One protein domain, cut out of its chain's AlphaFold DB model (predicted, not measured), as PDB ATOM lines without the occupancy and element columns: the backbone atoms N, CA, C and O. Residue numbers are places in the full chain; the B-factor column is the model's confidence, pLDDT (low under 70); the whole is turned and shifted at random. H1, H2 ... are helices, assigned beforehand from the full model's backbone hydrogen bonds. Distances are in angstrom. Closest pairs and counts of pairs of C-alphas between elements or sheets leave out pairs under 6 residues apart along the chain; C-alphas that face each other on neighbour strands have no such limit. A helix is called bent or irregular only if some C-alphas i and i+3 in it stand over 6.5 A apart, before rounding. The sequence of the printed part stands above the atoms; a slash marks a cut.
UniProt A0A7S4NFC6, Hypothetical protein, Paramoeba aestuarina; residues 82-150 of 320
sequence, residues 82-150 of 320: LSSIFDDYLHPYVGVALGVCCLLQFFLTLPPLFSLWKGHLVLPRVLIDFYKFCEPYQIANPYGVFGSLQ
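Overview. This is residues 82 to 150 of the 320 residues of the protein "Hypothetical protein" of Paramoeba aestuarina (UniProt A0A7S4NFC6). One long helix, H1, makes the long axis of a rod; its first turns, H1a, bend off, and toward the other end the shorter H2 crosses H1b, with an unnamed tail after it. The printed part has 69 residues with two named helices, H1 then H2, and no named strand: all helix. It is only just extended, close to loose, with a radius of gyration of the C-alphas of 16.9 A and spans of 56 by 25 by 22 A.

Arrangement. Start at H1, residues 82 to 115, by its hydrogen bonds assigned as one helix, but bent: C-alphas 89 and 92 are 6.6 A apart. Its arms H1a, residues 82 to 89, and H1b, residues 92 to 115, stand at a tilt of 68 degrees, only just steep. H2, residues 125 to 137, touches H1b, about perpendicular at 78 degrees; H2 touches with residues 127 to 131 alone and H1b with residues 107 to 111 alone, and the closest C-alphas, of Leu 108 and Tyr 131, are 5.5 A apart. H1a and H2 are apart. Every O i to N i+4 pair is within hydrogen-bond range in H1a, 18 of 20 in H1b and 7 of 9 in H2.

Along the chain. Find C-alpha 92 at (-7.030, 86.756, -9.855); H1b runs 35.3 A to C-alpha 115. H2 runs 19.6 A to C-alpha 137 at (-22.848, 87.471, 13.420). Both are irregular: C-alphas 108 and 111 are 6.6 A apart, 133 and 136 7.2 A.

Size, cuts and confidence. The C-alphas of Ser 84 and Gln 150, the two farthest apart, are 56.9 A apart. The printed part has no cut, and the link from H1 to H2 is short. Look for pLDDT under 70 at residues 82 to 91, 116 to 120 and 142 to 149.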
ATOM      1  N   LEU A  82     -17.570  87.757 -21.588       52.81
ATOM      2  CA  LEU A  82     -17.723  87.631 -20.138       52.81
ATOM      3  C   LEU A  82     -16.846  86.515 -19.574       52.81
ATOM      4  O   LEU A  82     -16.286  86.715 -18.505       52.81
ATOM      5  N   SER A  83     -16.683  85.389 -20.277       58.31
ATOM      6  CA  SER A  83     -15.764  84.325 -19.845       58.31
ATOM      7  C   SER A  83     -14.307  84.777 -19.897       58.31
ATOM      8  O   SER A  83     -13.590  84.568 -18.931       58.31
ATOM      9  N   SER A  84     -13.885  85.488 -20.951       57.81
ATOM     10  CA  SER A  84     -12.520  86.028 -21.027       57.81
ATOM     11  C   SER A  84     -12.276  87.157 -20.016       57.81
ATOM     12  O   SER A  84     -11.210  87.229 -19.421       57.81
ATOM     13  N   ILE A  85     -13.267  88.016 -19.739       59.16
ATOM     14  CA  ILE A  85     -13.178  89.018 -18.658       59.16
ATOM     15  C   ILE A  85     -13.116  88.333 -17.281       59.16
ATOM     16  O   ILE A  85     -12.388  88.789 -16.395       59.16
ATOM     17  N   PHE A  86     -13.865  87.246 -17.083       56.12
ATOM     18  CA  PHE A  86     -13.854  86.493 -15.832       56.12
ATOM     19  C   PHE A  86     -12.521  85.766 -15.630       56.12
ATOM     20  O   PHE A  86     -11.978  85.859 -14.539       56.12
ATOM     21  N   ASP A  87     -11.970  85.124 -16.660       62.28
ATOM     22  CA  ASP A  87     -10.731  84.342 -16.583       62.28
ATOM     23  C   ASP A  87      -9.460  85.215 -16.557       62.28
ATOM     24  O   ASP A  87      -8.569  84.958 -15.746       62.28
ATOM     25  N   ASP A  88      -9.384  86.284 -17.361       63.22
ATOM     26  CA  ASP A  88      -8.171  87.115 -17.466       63.22
ATOM     27  C   ASP A  88      -8.120  88.254 -16.437       63.22
ATOM     28  O   ASP A  88      -7.040  88.625 -15.972       63.22
ATOM     29  N   TYR A  89      -9.275  88.817 -16.052       61.19
ATOM     30  CA  TYR A  89      -9.330  89.977 -15.155       61.19
ATOM     31  C   TYR A  89      -9.940  89.657 -13.796       61.19
ATOM     32  O   TYR A  89      -9.377  90.065 -12.790       61.19
ATOM     33  N   LEU A  90     -11.063  88.938 -13.718       61.53
ATOM     34  CA  LEU A  90     -11.774  88.753 -12.446       61.53
ATOM     35  C   LEU A  90     -11.217  87.597 -11.598       61.53
ATOM     36  O   LEU A  90     -11.190  87.701 -10.375       61.53
ATOM     37  N   HIS A  91     -10.722  86.530 -12.224       67.38
ATOM     38  CA  HIS A  91     -10.194  85.324 -11.589       67.38
ATOM     39  C   HIS A  91      -9.066  85.596 -10.576       67.38
ATOM     40  O   HIS A  91      -9.153  85.072  -9.460       67.38
ATOM     41  N   PRO A  92      -8.045  86.439 -10.858       73.19
ATOM     42  CA  PRO A  92      -7.030  86.756  -9.855       73.19
ATOM     43  C   PRO A  92      -7.605  87.552  -8.677       73.19
ATOM     44  O   PRO A  92      -7.272  87.252  -7.533       73.19
ATOM     45  N   TYR A  93      -8.508  88.516  -8.905       78.69
ATOM     46  CA  TYR A  93      -9.113  89.292  -7.812       78.69
ATOM     47  C   TYR A  93     -10.086  88.465  -6.973       78.69
ATOM     48  O   TYR A  93     -10.100  88.602  -5.753       78.69
ATOM     49  N   VAL A  94     -10.861  87.574  -7.596       77.44
ATOM     50  CA  VAL A  94     -11.736  86.619  -6.904       77.44
ATOM     51  C   VAL A  94     -10.895  85.639  -6.094       77.44
ATOM     52  O   VAL A  94     -11.194  85.408  -4.925       77.44
ATOM     53  N   GLY A  95      -9.802  85.119  -6.658       74.50
ATOM     54  CA  GLY A  95      -8.860  84.256  -5.945       74.50
ATOM     55  C   GLY A  95      -8.225  84.951  -4.738       74.50
ATOM     56  O   GLY A  95      -8.190  84.381  -3.648       74.50
ATOM     57  N   VAL A  96      -7.791  86.205  -4.898       81.00
ATOM     58  CA  VAL A  96      -7.263  87.028  -3.798       81.00
ATOM     59  C   VAL A  96      -8.340  87.296  -2.747       81.00
ATOM     60  O   VAL A  96      -8.079  87.103  -1.563       81.00
ATOM     61  N   ALA A  97      -9.553  87.680  -3.148       80.50
ATOM     62  CA  ALA A  97     -10.659  87.941  -2.229       80.50
ATOM     63  C   ALA A  97     -11.029  86.691  -1.418       80.50
ATOM     64  O   ALA A  97     -11.147  86.763  -0.197       80.50
ATOM     65  N   LEU A  98     -11.129  85.531  -2.071       77.81
ATOM     66  CA  LEU A  98     -11.352  84.249  -1.401       77.81
ATOM     67  C   LEU A  98     -10.199  83.907  -0.455       77.81
ATOM     68  O   LEU A  98     -10.448  83.506   0.680       77.81
ATOM     69  N   GLY A  99      -8.951  84.121  -0.876       78.75
ATOM     70  CA  GLY A  99      -7.773  83.943  -0.027       78.75
ATOM     71  C   GLY A  99      -7.826  84.813   1.230       78.75
ATOM     72  O   GLY A  99      -7.605  84.314   2.335       78.75
ATOM     73  N   VAL A 100      -8.199  86.087   1.089       86.31
ATOM     74  CA  VAL A 100      -8.395  87.019   2.209       86.31
ATOM     75  C   VAL A 100      -9.536  86.555   3.112       86.31
ATOM     76  O   VAL A 100      -9.350  86.493   4.324       86.31
ATOM     77  N   CYS A 101     -10.686  86.160   2.561       84.81
ATOM     78  CA  CYS A 101     -11.798  85.614   3.342       84.81
ATOM     79  C   CYS A 101     -11.386  84.357   4.123       84.81
ATOM     80  O   CYS A 101     -11.716  84.235   5.301       84.81
ATOM     81  N   CYS A 102     -10.625  83.448   3.511       81.94
ATOM     82  CA  CYS A 102     -10.097  82.262   4.181       81.94
ATOM     83  C   CYS A 102      -9.119  82.617   5.306       81.94
ATOM     84  O   CYS A 102      -9.184  82.006   6.372       81.94
ATOM     85  N   LEU A 103      -8.239  83.602   5.100       85.56
ATOM     86  CA  LEU A 103      -7.321  84.086   6.133       85.56
ATOM     87  C   LEU A 103      -8.074  84.748   7.291       85.56
ATOM     88  O   LEU A 103      -7.805  84.436   8.449       85.56
ATOM     89  N   LEU A 104      -9.051  85.609   7.001       87.25
ATOM     90  CA  LEU A 104      -9.902  86.225   8.020       87.25
ATOM     91  C   LEU A 104     -10.660  85.162   8.814       87.25
ATOM     92  O   LEU A 104     -10.640  85.194  10.042       87.25
ATOM     93  N   GLN A 105     -11.248  84.175   8.133       85.31
ATOM     94  CA  GLN A 105     -11.912  83.053   8.788       85.31
ATOM     95  C   GLN A 105     -10.931  82.252   9.653       85.31
ATOM     96  O   GLN A 105     -11.257  81.908  10.786       85.31
ATOM     97  N   PHE A 106      -9.716  81.994   9.164       85.25
ATOM     98  CA  PHE A 106      -8.669  81.330   9.936       85.25
ATOM     99  C   PHE A 106      -8.385  82.090  11.239       85.25
ATOM    100  O   PHE A 106      -8.486  81.498  12.314       85.25
ATOM    101  N   PHE A 107      -8.132  83.400  11.174       87.69
ATOM    102  CA  PHE A 107      -7.878  84.218  12.363       87.69
ATOM    103  C   PHE A 107      -9.088  84.304  13.301       87.69
ATOM    104  O   PHE A 107      -8.906  84.200  14.512       87.69
ATOM    105  N   LEU A 108     -10.312  84.406  12.771       88.38
ATOM    106  CA  LEU A 108     -11.550  84.383  13.563       88.38
ATOM    107  C   LEU A 108     -11.764  83.052  14.293       88.38
ATOM    108  O   LEU A 108     -12.363  83.033  15.365       88.38
ATOM    109  N   THR A 109     -11.257  81.940  13.755       86.62
ATOM    110  CA  THR A 109     -11.340  80.634  14.426       86.62
ATOM    111  C   THR A 109     -10.297  80.429  15.523       86.62
ATOM    112  O   THR A 109     -10.474  79.526  16.342       86.62
ATOM    113  N   LEU A 110      -9.237  81.249  15.604       86.25
ATOM    114  CA  LEU A 110      -8.201  81.071  16.629       86.25
ATOM    115  C   LEU A 110      -8.739  81.323  18.048       86.25
ATOM    116  O   LEU A 110      -8.557  80.440  18.881       86.25
ATOM    117  N   PRO A 111      -9.434  82.435  18.368       87.00
ATOM    118  CA  PRO A 111      -9.957  82.652  19.719       87.00
ATOM    119  C   PRO A 111     -10.833  81.517  20.262       87.00
ATOM    120  O   PRO A 111     -10.504  81.009  21.339       87.00
ATOM    121  N   PRO A 112     -11.869  81.031  19.549       81.06
ATOM    122  CA  PRO A 112     -12.652  79.907  20.043       81.06
ATOM    123  C   PRO A 112     -11.823  78.617  20.109       81.06
ATOM    124  O   PRO A 112     -11.944  77.889  21.088       81.06
ATOM    125  N   LEU A 113     -10.927  78.345  19.151       79.56
ATOM    126  CA  LEU A 113     -10.067  77.154  19.183       79.56
ATOM    127  C   LEU A 113      -9.138  77.132  20.407       79.56
ATOM    128  O   LEU A 113      -9.033  76.115  21.087       79.56
ATOM    129  N   PHE A 114      -8.471  78.247  20.698       80.75
ATOM    130  CA  PHE A 114      -7.564  78.358  21.838       80.75
ATOM    131  C   PHE A 114      -8.313  78.452  23.167       80.75
ATOM    132  O   PHE A 114      -7.784  78.000  24.174       80.75
ATOM    133  N   SER A 115      -9.557  78.942  23.178       74.25
ATOM    134  CA  SER A 115     -10.404  78.889  24.380       74.25
ATOM    135  C   SER A 115     -10.703  77.454  24.839       74.25
ATOM    136  O   SER A 115     -10.933  77.221  26.023       74.25
ATOM    137  N   LEU A 116     -10.651  76.479  23.919       68.62
ATOM    138  CA  LEU A 116     -10.787  75.051  24.225       68.62
ATOM    139  C   LEU A 116      -9.477  74.436  24.733       68.62
ATOM    140  O   LEU A 116      -9.483  73.363  25.340       68.62
ATOM    141  N   TRP A 117      -8.340  75.084  24.486       68.62
ATOM    142  CA  TRP A 117      -7.058  74.594  24.961       68.62
ATOM    143  C   TRP A 117      -6.915  74.909  26.451       68.62
ATOM    144  O   TRP A 117      -6.848  76.061  26.857       68.62
ATOM    145  N   LYS A 118      -6.801  73.866  27.281       59.91
ATOM    146  CA  LYS A 118      -6.562  73.982  28.733       59.91
ATOM    147  C   LYS A 118      -5.204  74.614  29.116       59.91
ATOM    148  O   LYS A 118      -4.896  74.701  30.300       59.91
ATOM    149  N   GLY A 119      -4.369  74.998  28.149       62.25
ATOM    150  CA  GLY A 119      -3.085  75.659  28.393       62.25
ATOM    151  C   GLY A 119      -3.237  77.167  28.610       62.25
ATOM    152  O   GLY A 119      -4.159  77.790  28.094       62.25
ATOM    153  N   HIS A 120      -2.301  77.785  29.334       60.16
ATOM    154  CA  HIS A 120      -2.283  79.234  29.594       60.16
ATOM    155  C   HIS A 120      -1.764  80.060  28.403       60.16
ATOM    156  O   HIS A 120      -0.912  80.934  28.565       60.16
ATOM    157  N   LEU A 121      -2.240  79.784  27.189       71.69
ATOM    158  CA  LEU A 121      -1.858  80.566  26.017       71.69
ATOM    159  C   LEU A 121      -2.751  81.795  25.882       71.69
ATOM    160  O   LEU A 121      -3.958  81.702  25.671       71.69
ATOM    161  N   VAL A 122      -2.130  82.966  26.014       79.06
ATOM    162  CA  VAL A 122      -2.801  84.258  25.888       79.06
ATOM    163  C   VAL A 122      -2.704  84.709  24.435       79.06
ATOM    164  O   VAL A 122      -1.618  85.003  23.938       79.06
ATOM    165  N   LEU A 123      -3.843  84.756  23.745       85.12
ATOM    166  CA  LEU A 123      -3.905  85.306  22.394       85.12
ATOM    167  C   LEU A 123      -3.715  86.835  22.406       85.12
ATOM    168  O   LEU A 123      -4.137  87.502  23.356       85.12
ATOM    169  N   PRO A 124      -3.130  87.417  21.342       89.62
ATOM    170  CA  PRO A 124      -3.080  88.863  21.158       89.62
ATOM    171  C   PRO A 124      -4.464  89.510  21.296       89.62
ATOM    172  O   PRO A 124      -5.432  89.042  20.693       89.62
ATOM    173  N   ARG A 125      -4.550  90.628  22.033       88.69
ATOM    174  CA  ARG A 125      -5.816  91.351  22.276       88.69
ATOM    175  C   ARG A 125      -6.554  91.704  20.986       88.69
ATOM    176  O   ARG A 125      -7.755  91.502  20.916       88.69
ATOM    177  N   VAL A 126      -5.820  92.102  19.947       91.62
ATOM    178  CA  VAL A 126      -6.381  92.438  18.628       91.62
ATOM    179  C   VAL A 126      -7.218  91.294  18.044       91.62
ATOM    180  O   VAL A 126      -8.298  91.539  17.519       91.62
ATOM    181  N   LEU A 127      -6.768  90.040  18.174       89.62
ATOM    182  CA  LEU A 127      -7.523  88.879  17.686       89.62
ATOM    183  C   LEU A 127      -8.776  88.621  18.529       89.62
ATOM    184  O   LEU A 127      -9.817  88.264  17.986       89.62
ATOM    185  N   ILE A 128      -8.679  88.813  19.846       88.94
ATOM    186  CA  ILE A 128      -9.806  88.645  20.772       88.94
ATOM    187  C   ILE A 128     -10.878  89.705  20.502       88.94
ATOM    188  O   ILE A 128     -12.057  89.374  20.423       88.94
ATOM    189  N   ASP A 129     -10.477  90.964  20.346       91.25
ATOM    190  CA  ASP A 129     -11.389  92.082  20.109       91.25
ATOM    191  C   ASP A 129     -12.047  91.973  18.728       91.25
ATOM    192  O   ASP A 129     -13.256  92.169  18.607       91.25
ATOM    193  N   PHE A 130     -11.290  91.559  17.705       90.62
ATOM    194  CA  PHE A 130     -11.836  91.269  16.378       90.62
ATOM    195  C   PHE A 130     -12.859  90.123  16.411       90.62
ATOM    196  O   PHE A 130     -13.946  90.252  15.854       90.62
ATOM    197  N   TYR A 131     -12.566  89.034  17.128       90.44
ATOM    198  CA  TYR A 131     -13.528  87.948  17.325       90.44
ATOM    199  C   TYR A 131     -14.794  88.419  18.049       90.44
ATOM    200  O   TYR A 131     -15.890  88.134  17.577       90.44
ATOM    201  N   LYS A 132     -14.670  89.187  19.139       88.06
ATOM    202  CA  LYS A 132     -15.824  89.739  19.877       88.06
ATOM    203  C   LYS A 132     -16.693  90.649  19.015       88.06
ATOM    204  O   LYS A 132     -17.910  90.636  19.149       88.06
ATOM    205  N   PHE A 133     -16.084  91.429  18.124       91.94
ATOM    206  CA  PHE A 133     -16.824  92.244  17.164       91.94
ATOM    207  C   PHE A 133     -17.632  91.382  16.177       91.94
ATOM    208  O   PHE A 133     -18.764  91.724  15.839       91.94
ATOM    209  N   CYS A 134     -17.074  90.249  15.739       89.94
ATOM    210  CA  CYS A 134     -17.723  89.325  14.807       89.94
ATOM    211  C   CYS A 134     -18.681  88.313  15.472       89.94
ATOM    212  O   CYS A 134     -19.512  87.724  14.780       89.94
ATOM    213  N   GLU A 135     -18.590  88.110  16.788       86.31
ATOM    214  CA  GLU A 135     -19.362  87.127  17.563       86.31
ATOM    215  C   GLU A 135     -20.892  87.233  17.373       86.31
ATOM    216  O   GLU A 135     -21.528  86.192  17.163       86.31
ATOM    217  N   PRO A 136     -21.523  88.429  17.337       89.69
ATOM    218  CA  PRO A 136     -22.967  88.546  17.116       89.69
ATOM    219  C   PRO A 136     -23.436  87.993  15.765       89.69
ATOM    220  O   PRO A 136     -24.582  87.570  15.636       89.69
ATOM    221  N   TYR A 137     -22.551  87.970  14.765       87.31
ATOM    222  CA  TYR A 137     -22.848  87.471  13.420       87.31
ATOM    223  C   TYR A 137     -22.654  85.960  13.290       87.31
ATOM    224  O   TYR A 137     -22.944  85.401  12.234       87.31
ATOM    225  N   GLN A 138     -22.153  85.294  14.337       81.50
ATOM    226  CA  GLN A 138     -21.975  83.840  14.383       81.50
ATOM    227  C   GLN A 138     -21.127  83.294  13.209       81.50
ATOM    228  O   GLN A 138     -21.324  82.161  12.775       81.50
ATOM    229  N   ILE A 139     -20.175  84.091  12.701       82.19
ATOM    230  CA  ILE A 139     -19.293  83.750  11.561       82.19
ATOM    231  C   ILE A 139     -18.253  82.687  11.951       82.19
ATOM    232  O   ILE A 139     -17.916  81.793  11.171       82.19
ATOM    233  N   ALA A 140     -17.752  82.767  13.181       79.94
ATOM    234  CA  ALA A 140     -16.901  81.763  13.798       79.94
ATOM    235  C   ALA A 140     -17.410  81.536  15.217       79.94
ATOM    236  O   ALA A 140     -17.485  82.476  16.000       79.94
ATOM    237  N   ASN A 141     -17.759  80.295  15.538       71.19
ATOM    238  CA  ASN A 141     -18.265  79.931  16.855       71.19
ATOM    239  C   ASN A 141     -17.383  78.840  17.455       71.19
ATOM    240  O   ASN A 141     -16.819  78.026  16.710       71.19
ATOM    241  N   PRO A 142     -17.299  78.752  18.790       65.19
ATOM    242  CA  PRO A 142     -16.857  77.534  19.441       65.19
ATOM    243  C   PRO A 142     -17.886  76.436  19.135       65.19
ATOM    244  O   PRO A 142     -18.886  76.268  19.829       65.19
ATOM    245  N   TYR A 143     -17.670  75.694  18.049       57.47
ATOM    246  CA  TYR A 143     -18.494  74.540  17.717       57.47
ATOM    247  C   TYR A 143     -18.132  73.392  18.655       57.47
ATOM    248  O   TYR A 143     -17.186  72.640  18.439       57.47
ATOM    249  N   GLY A 144     -18.906  73.283  19.724       56.06
ATOM    250  CA  GLY A 144     -18.848  72.180  20.660       56.06
ATOM    251  C   GLY A 144     -19.890  72.388  21.740       56.06
ATOM    252  O   GLY A 144     -19.650  73.121  22.693       56.06
ATOM    253  N   VAL A 145     -21.028  71.696  21.629       52.22
ATOM    254  CA  VAL A 145     -22.075  71.672  22.672       52.22
ATOM    255  C   VAL A 145     -21.493  71.234  24.035       52.22
ATOM    256  O   VAL A 145     -22.063  71.534  25.079       52.22
ATOM    257  N   PHE A 146     -20.308  70.606  24.033       54.94
ATOM    258  CA  PHE A 146     -19.546  70.180  25.206       54.94
ATOM    259  C   PHE A 146     -18.048  70.521  25.080       54.94
ATOM    260  O   PHE A 146     -17.200  69.643  25.213       54.94
ATOM    261  N   GLY A 147     -17.707  71.786  24.794       49.59
ATOM    262  CA  GLY A 147     -16.325  72.247  24.550       49.59
ATOM    263  C   GLY A 147     -15.283  71.907  25.637       49.59
ATOM    264  O   GLY A 147     -14.088  71.936  25.373       49.59
ATOM    265  N   SER A 148     -15.716  71.515  26.838       56.84
ATOM    266  CA  SER A 148     -14.867  70.869  27.839       56.84
ATOM    267  C   SER A 148     -15.633  69.714  28.478       56.84
ATOM    268  O   SER A 148     -16.501  69.920  29.331       56.84
ATOM    269  N   LEU A 149     -15.337  68.491  28.033       64.56
ATOM    270  CA  LEU A 149     -15.784  67.286  28.724       64.56
ATOM    271  C   LEU A 149     -14.979  67.143  30.022       64.56
ATOM    272  O   LEU A 149     -13.752  67.270  30.027       64.56
ATOM    273  N   GLN A 150     -15.695  66.930  31.121       75.69
ATOM    274  CA  GLN A 150     -15.102  66.660  32.428       75.69
ATOM    275  C   GLN A 150     -14.699  65.180  32.509       75.69
ATOM    276  O   GLN A 150     -15.309  64.327  31.865       75.69
TER     277      GLN A 150